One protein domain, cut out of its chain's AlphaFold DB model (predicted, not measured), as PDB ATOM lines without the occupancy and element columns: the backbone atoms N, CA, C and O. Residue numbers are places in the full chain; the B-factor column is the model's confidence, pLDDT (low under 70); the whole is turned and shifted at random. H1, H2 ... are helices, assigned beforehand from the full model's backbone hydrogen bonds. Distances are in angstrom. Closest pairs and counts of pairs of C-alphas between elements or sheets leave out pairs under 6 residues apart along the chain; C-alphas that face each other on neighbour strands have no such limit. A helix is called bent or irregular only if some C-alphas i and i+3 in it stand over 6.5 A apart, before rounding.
ATOM      1  N   LEU A  77      12.338  11.737  25.742       52.25
ATOM      2  CA  LEU A  77      12.931  10.820  26.716       52.25
ATOM      3  C   LEU A  77      13.820   9.824  25.967       52.25
ATOM      4  O   LEU A  77      13.387   9.171  25.003       52.25
ATOM      5  N   ASN A  78      15.066   9.683  26.413       69.06
ATOM      6  CA  ASN A  78      15.932   8.627  25.907       69.06
ATOM      7  C   ASN A  78      15.492   7.251  26.465       69.06
ATOM      8  O   ASN A  78      14.570   7.136  27.283       69.06
ATOM      9  N   ARG A  79      16.099   6.171  25.954       63.09
ATOM     10  CA  ARG A  79      15.725   4.792  26.316       63.09
ATOM     11  C   ARG A  79      15.878   4.527  27.818       63.09
ATOM     12  O   ARG A  79      15.047   3.816  28.378       63.09
ATOM     13  N   ASP A  80      16.898   5.103  28.440       67.75
ATOM     14  CA  ASP A  80      17.240   4.848  29.837       67.75
ATOM     15  C   ASP A  80      16.322   5.633  30.785       67.75
ATOM     16  O   ASP A  80      15.826   5.078  31.760       67.75
ATOM     17  N   GLU A  81      15.970   6.874  30.436       70.25
ATOM     18  CA  GLU A  81      14.994   7.690  31.178       70.25
ATOM     19  C   GLU A  81      13.583   7.086  31.138       70.25
ATOM     20  O   GLU A  81      12.865   7.072  32.138       70.25
ATOM     21  N   SER A  82      13.191   6.531  29.987       69.31
ATOM     22  CA  SER A  82      11.915   5.818  29.841       69.31
ATOM     23  C   SER A  82      11.857   4.565  30.720       69.31
ATOM     24  O   SER A  82      10.796   4.216  31.239       69.31
ATOM     25  N   LYS A  83      12.996   3.883  30.877       72.81
ATOM     26  CA  LYS A  83      13.118   2.680  31.698       72.81
ATOM     27  C   LYS A  83      13.033   3.016  33.187       72.81
ATOM     28  O   LYS A  83      12.264   2.376  33.893       72.81
ATOM     29  N   ASP A  84      13.745   4.048  33.636       75.19
ATOM     30  CA  ASP A  84      13.710   4.506  35.032       75.19
ATOM     31  C   ASP A  84      12.302   4.950  35.463       75.19
ATOM     32  O   ASP A  84      11.813   4.565  36.526       75.19
ATOM     33  N   ALA A  85      11.593   5.689  34.601       71.56
ATOM     34  CA  ALA A  85      10.216   6.103  34.867       71.56
ATOM     35  C   ALA A  85       9.261   4.906  35.034       71.56
ATOM     36  O   ALA A  85       8.380   4.922  35.894       71.56
ATOM     37  N   ILE A  86       9.438   3.851  34.239       73.31
ATOM     38  CA  ILE A  86       8.591   2.657  34.320       73.31
ATOM     39  C   ILE A  86       8.947   1.781  35.508       73.31
ATOM     40  O   ILE A  86       8.033   1.281  36.154       73.31
ATOM     41  N   GLU A  87      10.225   1.639  35.851       78.50
ATOM     42  CA  GLU A  87      10.621   0.942  37.078       78.50
ATOM     43  C   GLU A  87      10.031   1.620  38.319       78.50
ATOM     44  O   GLU A  87       9.529   0.934  39.205       78.50
ATOM     45  N   LYS A  88       9.966   2.958  38.349       78.31
ATOM     46  CA  LYS A  88       9.272   3.704  39.413       78.31
ATOM     47  C   LYS A  88       7.772   3.399  39.456       78.31
ATOM     48  O   LYS A  88       7.247   3.093  40.522       78.31
ATOM     49  N   ILE A  89       7.091   3.410  38.305       73.50
ATOM     50  CA  ILE A  89       5.661   3.051  38.218       73.50
ATOM     51  C   ILE A  89       5.430   1.609  38.693       73.50
ATOM     52  O   ILE A  89       4.505   1.352  39.467       73.50
ATOM     53  N   LEU A  90       6.269   0.666  38.254       78.75
ATOM     54  CA  LEU A  90       6.188  -0.740  38.649       78.75
ATOM     55  C   LEU A  90       6.462  -0.915  40.146       78.75
ATOM     56  O   LEU A  90       5.743  -1.675  40.789       78.75
ATOM     57  N   HIS A  91       7.434  -0.196  40.711       84.25
ATOM     58  CA  HIS A  91       7.734  -0.206  42.143       84.25
ATOM     59  C   HIS A  91       6.540   0.261  42.977       84.25
ATOM     60  O   HIS A  91       6.085  -0.477  43.848       84.25
ATOM     61  N   THR A  92       5.962   1.425  42.662       77.00
ATOM     62  CA  THR A  92       4.770   1.926  43.367       77.00
ATOM     63  C   THR A  92       3.600   0.950  43.250       77.00
ATOM     64  O   THR A  92       2.888   0.701  44.224       77.00
ATOM     65  N   CYS A  93       3.393   0.362  42.068       75.44
ATOM     66  CA  CYS A  93       2.348  -0.642  41.899       75.44
ATOM     67  C   CYS A  93       2.607  -1.884  42.768       75.44
ATOM     68  O   CYS A  93       1.660  -2.370  43.381       75.44
ATOM     69  N   ARG A  94       3.856  -2.374  42.874       86.00
ATOM     70  CA  ARG A  94       4.212  -3.500  43.763       86.00
ATOM     71  C   ARG A  94       3.915  -3.178  45.221       86.00
ATOM     72  O   ARG A  94       3.258  -3.977  45.877       86.00
ATOM     73  N   GLU A  95       4.333  -2.011  45.708       83.69
ATOM     74  CA  GLU A  95       4.068  -1.592  47.090       83.69
ATOM     75  C   GLU A  95       2.564  -1.567  47.377       83.69
ATOM     76  O   GLU A  95       2.096  -2.172  48.341       83.69
ATOM     77  N   LYS A  96       1.773  -0.964  46.486       73.56
ATOM     78  CA  LYS A  96       0.318  -0.846  46.652       73.56
ATOM     79  C   LYS A  96      -0.428  -2.176  46.521       73.56
ATOM     80  O   LYS A  96      -1.480  -2.345  47.129       73.56
ATOM     81  N   LEU A  97       0.086  -3.116  45.732       83.50
ATOM     82  CA  LEU A  97      -0.470  -4.469  45.623       83.50
ATOM     83  C   LEU A  97      -0.090  -5.328  46.838       83.50
ATOM     84  O   LEU A  97      -0.925  -6.086  47.327       83.50
ATOM     85  N   SER A  98       1.115  -5.141  47.384       84.19
ATOM     86  CA  SER A  98       1.577  -5.851  48.583       84.19
ATOM     87  C   SER A  98       0.776  -5.494  49.836       84.19
ATOM     88  O   SER A  98       0.531  -6.358  50.667       84.19
ATOM     89  N   THR A  99       0.275  -4.256  49.945       85.25
ATOM     90  CA  THR A  99      -0.606  -3.849  51.056       85.25
ATOM     91  C   THR A  99      -1.993  -4.496  51.005       85.25
ATOM     92  O   THR A  99      -2.758  -4.356  51.957       85.25
ATOM     93  N   HIS A 100      -2.315  -5.197  49.915       84.38
ATOM     94  CA  HIS A 100      -3.566  -5.928  49.714       84.38
ATOM     95  C   HIS A 100      -3.337  -7.447  49.586       84.38
ATOM     96  O   HIS A 100      -4.180  -8.134  49.012       84.38
ATOM     97  N   ASP A 101      -2.195  -7.956  50.071       88.38
ATOM     98  CA  ASP A 101      -1.798  -9.375  50.025       88.38
ATOM     99  C   ASP A 101      -1.835  -9.994  48.612       88.38
ATOM    100  O   ASP A 101      -2.028 -11.199  48.433       88.38
ATOM    101  N   VAL A 102      -1.649  -9.171  47.573       85.50
ATOM    102  CA  VAL A 102      -1.594  -9.644  46.188       85.50
ATOM    103  C   VAL A 102      -0.175 -10.104  45.878       85.50
ATOM    104  O   VAL A 102       0.738  -9.285  45.762       85.50
ATOM    105  N   ASP A 103       0.005 -11.412  45.691       84.44
ATOM    106  CA  ASP A 103       1.274 -11.976  45.229       84.44
ATOM    107  C   ASP A 103       1.531 -11.589  43.766       84.44
ATOM    108  O   ASP A 103       0.972 -12.164  42.820       84.44
ATOM    109  N   VAL A 104       2.397 -10.592  43.593       82.06
ATOM    110  CA  VAL A 104       2.763 -10.051  42.285       82.06
ATOM    111  C   VAL A 104       3.591 -11.022  41.434       82.06
ATOM    112  O   VAL A 104       3.674 -10.838  40.215       82.06
ATOM    113  N   GLU A 105       4.181 -12.054  42.045       82.38
ATOM    114  CA  GLU A 105       5.022 -13.053  41.375       82.38
ATOM    115  C   GLU A 105       4.226 -14.269  40.880       82.38
ATOM    116  O   GLU A 105       4.719 -15.039  40.055       82.38
ATOM    117  N   SER A 106       2.955 -14.395  41.281       75.19
ATOM    118  CA  SER A 106       2.076 -15.534  40.965       75.19
ATOM    119  C   SER A 106       1.787 -15.762  39.467       75.19
ATOM    120  O   SER A 106       1.219 -16.788  39.090       75.19
ATOM    121  N   GLY A 107       2.157 -14.825  38.584       65.62
ATOM    122  CA  GLY A 107       2.152 -14.980  37.122       65.62
ATOM    123  C   GLY A 107       0.778 -15.080  36.434       65.62
ATOM    124  O   GLY A 107       0.698 -14.888  35.221       65.62
ATOM    125  N   ASN A 108      -0.322 -15.316  37.163       79.31
ATOM    126  CA  ASN A 108      -1.666 -15.517  36.600       79.31
ATOM    127  C   ASN A 108      -2.574 -14.274  36.694       79.31
ATOM    128  O   ASN A 108      -3.711 -14.320  37.169       79.31
ATOM    129  N   TRP A 109      -2.078 -13.139  36.211       83.62
ATOM    130  CA  TRP A 109      -2.786 -11.857  36.254       83.62
ATOM    131  C   TRP A 109      -4.152 -11.825  35.543       83.62
ATOM    132  O   TRP A 109      -5.080 -11.251  36.114       83.62
ATOM    133  N   PRO A 110      -4.348 -12.429  34.349       78.50
ATOM    134  CA  PRO A 110      -5.639 -12.361  33.657       78.50
ATOM    135  C   PRO A 110      -6.792 -13.002  34.439       78.50
ATOM    136  O   PRO A 110      -7.920 -12.521  34.355       78.50
ATOM    137  N   GLY A 111      -6.513 -14.065  35.203       75.75
ATOM    138  CA  GLY A 111      -7.492 -14.704  36.085       75.75
ATOM    139  C   GLY A 111      -7.652 -13.989  37.428       75.75
ATOM    140  O   GLY A 111      -8.745 -13.980  37.990       75.75
ATOM    141  N   LEU A 112      -6.584 -13.357  37.921       78.75
ATOM    142  CA  LEU A 112      -6.560 -12.695  39.221       78.75
ATOM    143  C   LEU A 112      -7.258 -11.324  39.203       78.75
ATOM    144  O   LEU A 112      -8.052 -11.046  40.098       78.75
ATOM    145  N   ILE A 113      -7.031 -10.482  38.185       82.50
ATOM    146  CA  ILE A 113      -7.520  -9.085  38.150       82.50
ATOM    147  C   ILE A 113      -9.040  -8.965  38.372       82.50
ATOM    148  O   ILE A 113      -9.431  -8.150  39.205       82.50
ATOM    149  N   PRO A 114      -9.918  -9.759  37.721       79.06
ATOM    150  CA  PRO A 114     -11.363  -9.658  37.943       79.06
ATOM    151  C   PRO A 114     -11.809 -10.030  39.365       79.06
ATOM    152  O   PRO A 114     -12.898  -9.640  39.777       79.06
ATOM    153  N   SER A 115     -10.988 -10.796  40.095       79.69
ATOM    154  CA  SER A 115     -11.261 -11.227  41.473       79.69
ATOM    155  C   SER A 115     -10.769 -10.241  42.538       79.69
ATOM    156  O   SER A 115     -11.159 -10.355  43.697       79.69
ATOM    157  N   LEU A 116      -9.941  -9.261  42.156       82.94
ATOM    158  CA  LEU A 116      -9.438  -8.243  43.075       82.94
ATOM    159  C   LEU A 116     -10.519  -7.196  43.401       82.94
ATOM    160  O   LEU A 116     -11.363  -6.904  42.546       82.94
ATOM    161  N   PRO A 117     -10.471  -6.565  44.588       83.00
ATOM    162  CA  PRO A 117     -11.293  -5.403  44.909       83.00
ATOM    163  C   PRO A 117     -11.162  -4.287  43.864       83.00
ATOM    164  O   PRO A 117     -10.069  -4.001  43.367       83.00
ATOM    165  N   SER A 118     -12.284  -3.641  43.533       68.44
ATOM    166  CA  SER A 118     -12.385  -2.627  42.469       68.44
ATOM    167  C   SER A 118     -11.354  -1.495  42.578       68.44
ATOM    168  O   SER A 118     -10.841  -1.011  41.572       68.44
ATOM    169  N   GLU A 119     -11.006  -1.125  43.805       71.38
ATOM    170  CA  GLU A 119     -10.050  -0.090  44.184       71.38
ATOM    171  C   GLU A 119      -8.598  -0.398  43.792       71.38
ATOM    172  O   GLU A 119      -7.803   0.527  43.624       71.38
ATOM    173  N   ILE A 120      -8.245  -1.673  43.593       79.62
ATOM    174  CA  ILE A 120      -6.889  -2.087  43.199       79.62
ATOM    175  C   ILE A 120      -6.815  -2.706  41.800       79.62
ATOM    176  O   ILE A 120      -5.713  -2.900  41.286       79.62
ATOM    177  N   GLN A 121      -7.953  -2.952  41.138       77.31
ATOM    178  CA  GLN A 121      -7.991  -3.517  39.781       77.31
ATOM    179  C   GLN A 121      -7.223  -2.660  38.766       77.31
ATOM    180  O   GLN A 121      -6.509  -3.201  37.923       77.31
ATOM    181  N   PHE A 122      -7.312  -1.329  38.863       77.69
ATOM    182  CA  PHE A 122      -6.568  -0.421  37.983       77.69
ATOM    183  C   PHE A 122      -5.051  -0.515  38.203       77.69
ATOM    184  O   PHE A 122      -4.284  -0.587  37.239       77.69
ATOM    185  N   THR A 123      -4.615  -0.566  39.464       77.19
ATOM    186  CA  THR A 123      -3.203  -0.739  39.841       77.19
ATOM    187  C   THR A 123      -2.670  -2.084  39.343       77.19
ATOM    188  O   THR A 123      -1.612  -2.132  38.719       77.19
ATOM    189  N   ALA A 124      -3.435  -3.164  39.526       75.69
ATOM    190  CA  ALA A 124      -3.091  -4.503  39.049       75.69
ATOM    191  C   ALA A 124      -3.025  -4.579  37.514       75.69
ATOM    192  O   ALA A 124      -2.093  -5.159  36.960       75.69
ATOM    193  N   TYR A 125      -3.967  -3.942  36.812       81.00
ATOM    194  CA  TYR A 125      -3.961  -3.871  35.351       81.00
ATOM    195  C   TYR A 125      -2.771  -3.065  34.824       81.00
ATOM    196  O   TYR A 125      -2.122  -3.478  33.866       81.00
ATOM    197  N   THR A 126      -2.450  -1.943  35.473       76.12
ATOM    198  CA  THR A 126      -1.286  -1.112  35.137       76.12
ATOM    199  C   THR A 126       0.008  -1.903  35.332       76.12
ATOM    200  O   THR A 126       0.828  -1.967  34.417       76.12
ATOM    201  N   PHE A 127       0.157  -2.589  36.470       81.00
ATOM    202  CA  PHE A 127       1.301  -3.456  36.744       81.00
ATOM    203  C   PHE A 127       1.436  -4.581  35.711       81.00
ATOM    204  O   PHE A 127       2.498  -4.742  35.109       81.00
ATOM    205  N   TYR A 128       0.355  -5.320  35.443       82.12
ATOM    206  CA  TYR A 128       0.328  -6.389  34.443       82.12
ATOM    207  C   TYR A 128       0.673  -5.875  33.041       82.12
ATOM    208  O   TYR A 128       1.457  -6.493  32.320       82.12
ATOM    209  N   TYR A 129       0.112  -4.731  32.650       78.50
ATOM    210  CA  TYR A 129       0.332  -4.162  31.329       78.50
ATOM    211  C   TYR A 129       1.796  -3.788  31.116       78.50
ATOM    212  O   TYR A 129       2.357  -4.141  30.081       78.50
ATOM    213  N   TRP A 130       2.417  -3.095  32.072       79.81
ATOM    214  CA  TRP A 130       3.785  -2.599  31.921       79.81
ATOM    215  C   TRP A 130       4.848  -3.673  32.163       79.81
ATOM    216  O   TRP A 130       5.840  -3.691  31.439       79.81
ATOM    217  N   SER A 131       4.618  -4.617  33.082       78.75
ATOM    218  CA  SER A 131       5.554  -5.724  33.356       78.75
ATOM    219  C   SER A 131       5.718  -6.697  32.181       78.75
ATOM    220  O   SER A 131       6.755  -7.340  32.059       78.75
ATOM    221  N   ASN A 132       4.726  -6.782  31.285       76.19
ATOM    222  CA  ASN A 132       4.722  -7.714  30.150       76.19
ATOM    223  C   ASN A 132       5.108  -7.082  28.800       76.19
ATOM    224  O   ASN A 132       4.959  -7.713  27.748       76.19
ATOM    225  N   LYS A 133       5.574  -5.828  28.774       77.75
ATOM    226  CA  LYS A 133       6.040  -5.182  27.536       77.75
ATOM    227  C   LYS A 133       7.558  -5.224  27.457       77.75
ATOM    228  O   LYS A 133       8.249  -4.960  28.429       77.75
ATOM    229  N   SER A 134       8.083  -5.493  26.263       71.88
ATOM    230  CA  SER A 134       9.512  -5.325  26.007       71.88
ATOM    231  C   SER A 134       9.895  -3.841  26.007       71.88
ATOM    232  O   SER A 134       9.105  -2.993  25.575       71.88
ATOM    233  N   ASP A 135      11.138  -3.536  26.392       60.59
ATOM    234  CA  ASP A 135      11.722  -2.184  26.375       60.59
ATOM    235  C   ASP A 135      11.429  -1.413  25.074       60.59
ATOM    236  O   ASP A 135      11.135  -0.218  25.077       60.59
ATOM    237  N   GLN A 136      11.480  -2.098  23.927       56.22
ATOM    238  CA  GLN A 136      11.241  -1.484  22.618       56.22
ATOM    239  C   GLN A 136       9.772  -1.085  22.407       56.22
ATOM    240  O   GLN A 136       9.487  -0.060  21.782       56.22
ATOM    241  N   HIS A 137       8.828  -1.871  22.931       65.12
ATOM    242  CA  HIS A 137       7.399  -1.556  22.875       65.12
ATOM    243  C   HIS A 137       7.036  -0.397  23.802       65.12
ATOM    244  O   HIS A 137       6.235   0.460  23.430       65.12
ATOM    245  N   ILE A 138       7.674  -0.362  24.969       58.38
ATOM    246  CA  ILE A 138       7.562   0.687  25.975       58.38
ATOM    247  C   ILE A 138       7.963   2.053  25.400       58.38
ATOM    248  O   ILE A 138       7.147   2.976  25.371       58.38
ATOM    249  N   VAL A 139       9.175   2.161  24.844       52.06
ATOM    250  CA  VAL A 139       9.695   3.421  24.281       52.06
ATOM    251  C   VAL A 139       8.823   3.897  23.116       52.06
ATOM    252  O   VAL A 139       8.527   5.085  22.985       52.06
ATOM    253  N   LYS A 140       8.341   2.969  22.280       62.81
ATOM    254  CA  LYS A 140       7.436   3.284  21.166       62.81
ATOM    255  C   LYS A 140       6.082   3.823  21.642       62.81
ATOM    256  O   LYS A 140       5.509   4.678  20.970       62.81
ATOM    257  N   HIS A 141       5.555   3.324  22.758       60.00
ATOM    258  CA  HIS A 141       4.303   3.815  23.338       60.00
ATOM    259  C   HIS A 141       4.463   5.182  23.999       60.00
ATOM    260  O   HIS A 141       3.679   6.077  23.693       60.00
ATOM    261  N   LEU A 142       5.501   5.375  24.814       51.72
ATOM    262  CA  LEU A 142       5.765   6.662  25.459       51.72
ATOM    263  C   LEU A 142       6.017   7.774  24.434       51.72
ATOM    264  O   LEU A 142       5.450   8.856  24.555       51.72
ATOM    265  N   ARG A 143       6.750   7.482  23.349       53.97
ATOM    266  CA  ARG A 143       6.921   8.430  22.234       53.97
ATOM    267  C   ARG A 143       5.604   8.785  21.555       53.97
ATOM    268  O   ARG A 143       5.390   9.941  21.227       53.97
ATOM    269  N   ARG A 144       4.701   7.819  21.352       51.06
ATOM    270  CA  ARG A 144       3.371   8.104  20.785       51.06
ATOM    271  C   ARG A 144       2.557   9.006  21.708       51.06
ATOM    272  O   ARG A 144       1.995   9.979  21.227       51.06
ATOM    273  N   ILE A 145       2.544   8.729  23.010       46.53
ATOM    274  CA  ILE A 145       1.839   9.555  24.003       46.53
ATOM    275  C   ILE A 145       2.424  10.978  24.034       46.53
ATOM    276  O   ILE A 145       1.670  11.945  23.969       46.53
ATOM    277  N   GLY A 146       3.756  11.119  24.020       40.12
ATOM    278  CA  GLY A 146       4.433  12.419  23.941       40.12
ATOM    279  C   GLY A 146       4.136  13.194  22.651       40.12
ATOM    280  O   GLY A 146       3.960  14.412  22.692       40.12
ATOM    281  N   VAL A 147       4.003  12.502  21.515       34.81
ATOM    282  CA  VAL A 147       3.611  13.091  20.218       34.81
ATOM    283  C   VAL A 147       2.158  13.583  20.233       34.81
ATOM    284  O   VAL A 147       1.882  14.650  19.692       34.81
ATOM    285  N   TYR A 148       1.241  12.870  20.893       31.86
ATOM    286  CA  TYR A 148      -0.151  13.320  21.040       31.86
ATOM    287  C   TYR A 148      -0.305  14.475  22.039       31.86
ATOM    288  O   TYR A 148      -1.149  15.343  21.838       31.86
ATOM    289  N   ALA A 149       0.540  14.538  23.073       32.47
ATOM    290  CA  ALA A 149       0.557  15.645  24.031       32.47
ATOM    291  C   ALA A 149       1.198  16.934  23.469       32.47
ATOM    292  O   ALA A 149       1.053  18.004  24.058       32.47
ATOM    293  N   SER A 150       1.892  16.859  22.325       34.41
ATOM    294  CA  SER A 150       2.578  17.985  21.682       34.41
ATOM    295  C   SER A 150       2.076  18.232  20.253       34.41
ATOM    296  O   SER A 150       2.777  18.047  19.259       34.41
ATOM    297  N   HIS A 151       0.839  18.712  20.134       28.08
ATOM    298  CA  HIS A 151       0.375  19.434  18.944       28.08
ATOM    299  C   HIS A 151      -0.004  20.863  19.340       28.08
ATOM    300  O   HIS A 151      -1.023  21.092  19.984       28.08
ATOM    301  N   PRO A 152       0.857  21.829  18.974       34.28
ATOM    302  CA  PRO A 152       0.620  22.516  17.706       34.28
ATOM    303  C   PRO A 152       1.882  22.613  16.828       34.28
ATOM    304  O   PRO A 152       2.959  22.937  17.310       34.28
TER     305      PRO A 152
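Overview. This is residues 77 to 152 of the 460 residues of the protein "Exonuc_VII_L domain-containing protein" of Gammaproteobacteria bacterium (UniProt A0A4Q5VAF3). What shape do the atoms make? The long helix H1 runs along one side of an elongated body; H3 folds back along it, H2 packs on H3 as a hairpin, and H4 meets H1 near the first residues of both helices, at residues 79 to 83 of H1, and makes a corner with it, with residues 147 to 152 sticking out. What is it built of? The printed part has 76 residues with four named helices, H1 to H4 in chain order, and no named strand: all helix. It is only just loose, close to compact, with a radius of gyration of the C-alphas of 14.1 A and spans of 43 by 24 by 19 A.

Arrangement. Which helices touch? H1, residues 79 to 98, touches H3, residues 118 to 131, opposite ways at a shallow tilt of 34.7 degrees, only just short of steep; their closest C-alphas, of Leu 90 and Phe 127, are 5.9 A apart. With residues 79 to 83 alone H1 touches H4, residues 135 to 149, about perpendicular at 83 degrees, the closest C-alphas, of Ser 82 and Val 139, 6.4 A apart. H2, residues 109 to 115, touches H3 in a helical hairpin, opposite ways at a shallow tilt of 5 degrees, the closest C-alphas, of Ile 113 and Gln 121, 5.8 A apart. Which do not clearly touch? H2 is apart from H1 and H4, while H3 and H4 are close but not clearly touching. How do the backbones run? In H1 and H4 every O i to N i+4 pair is within hydrogen-bond range; in H3 8 of 10 are, and in H2 1 of 3, beside 2 of 4 O i to N i+3 pairs.

Along the chain. Where does H1 lie? It spans 28.4 A from C-alpha 79 at (15.725, 4.792, 26.316). And the others? H3 spans 20.4 A and H4 21.2 A, ending at C-alpha 149 at (0.557, 15.645, 24.031). H3 is irregular, with C-alphas 119 and 122 7.1 A apart, and H2 only just, with C-alphas 111 and 114 6.6 A apart.

Size, cuts and confidence. How far does it reach? The C-alphas farthest apart, of Asp 101 and Pro 152, are 45.5 A apart; the printed part has no cut and no long link. Where is confidence low? The model's pLDDT is under 70 in 25 residues, among them 135 to 152.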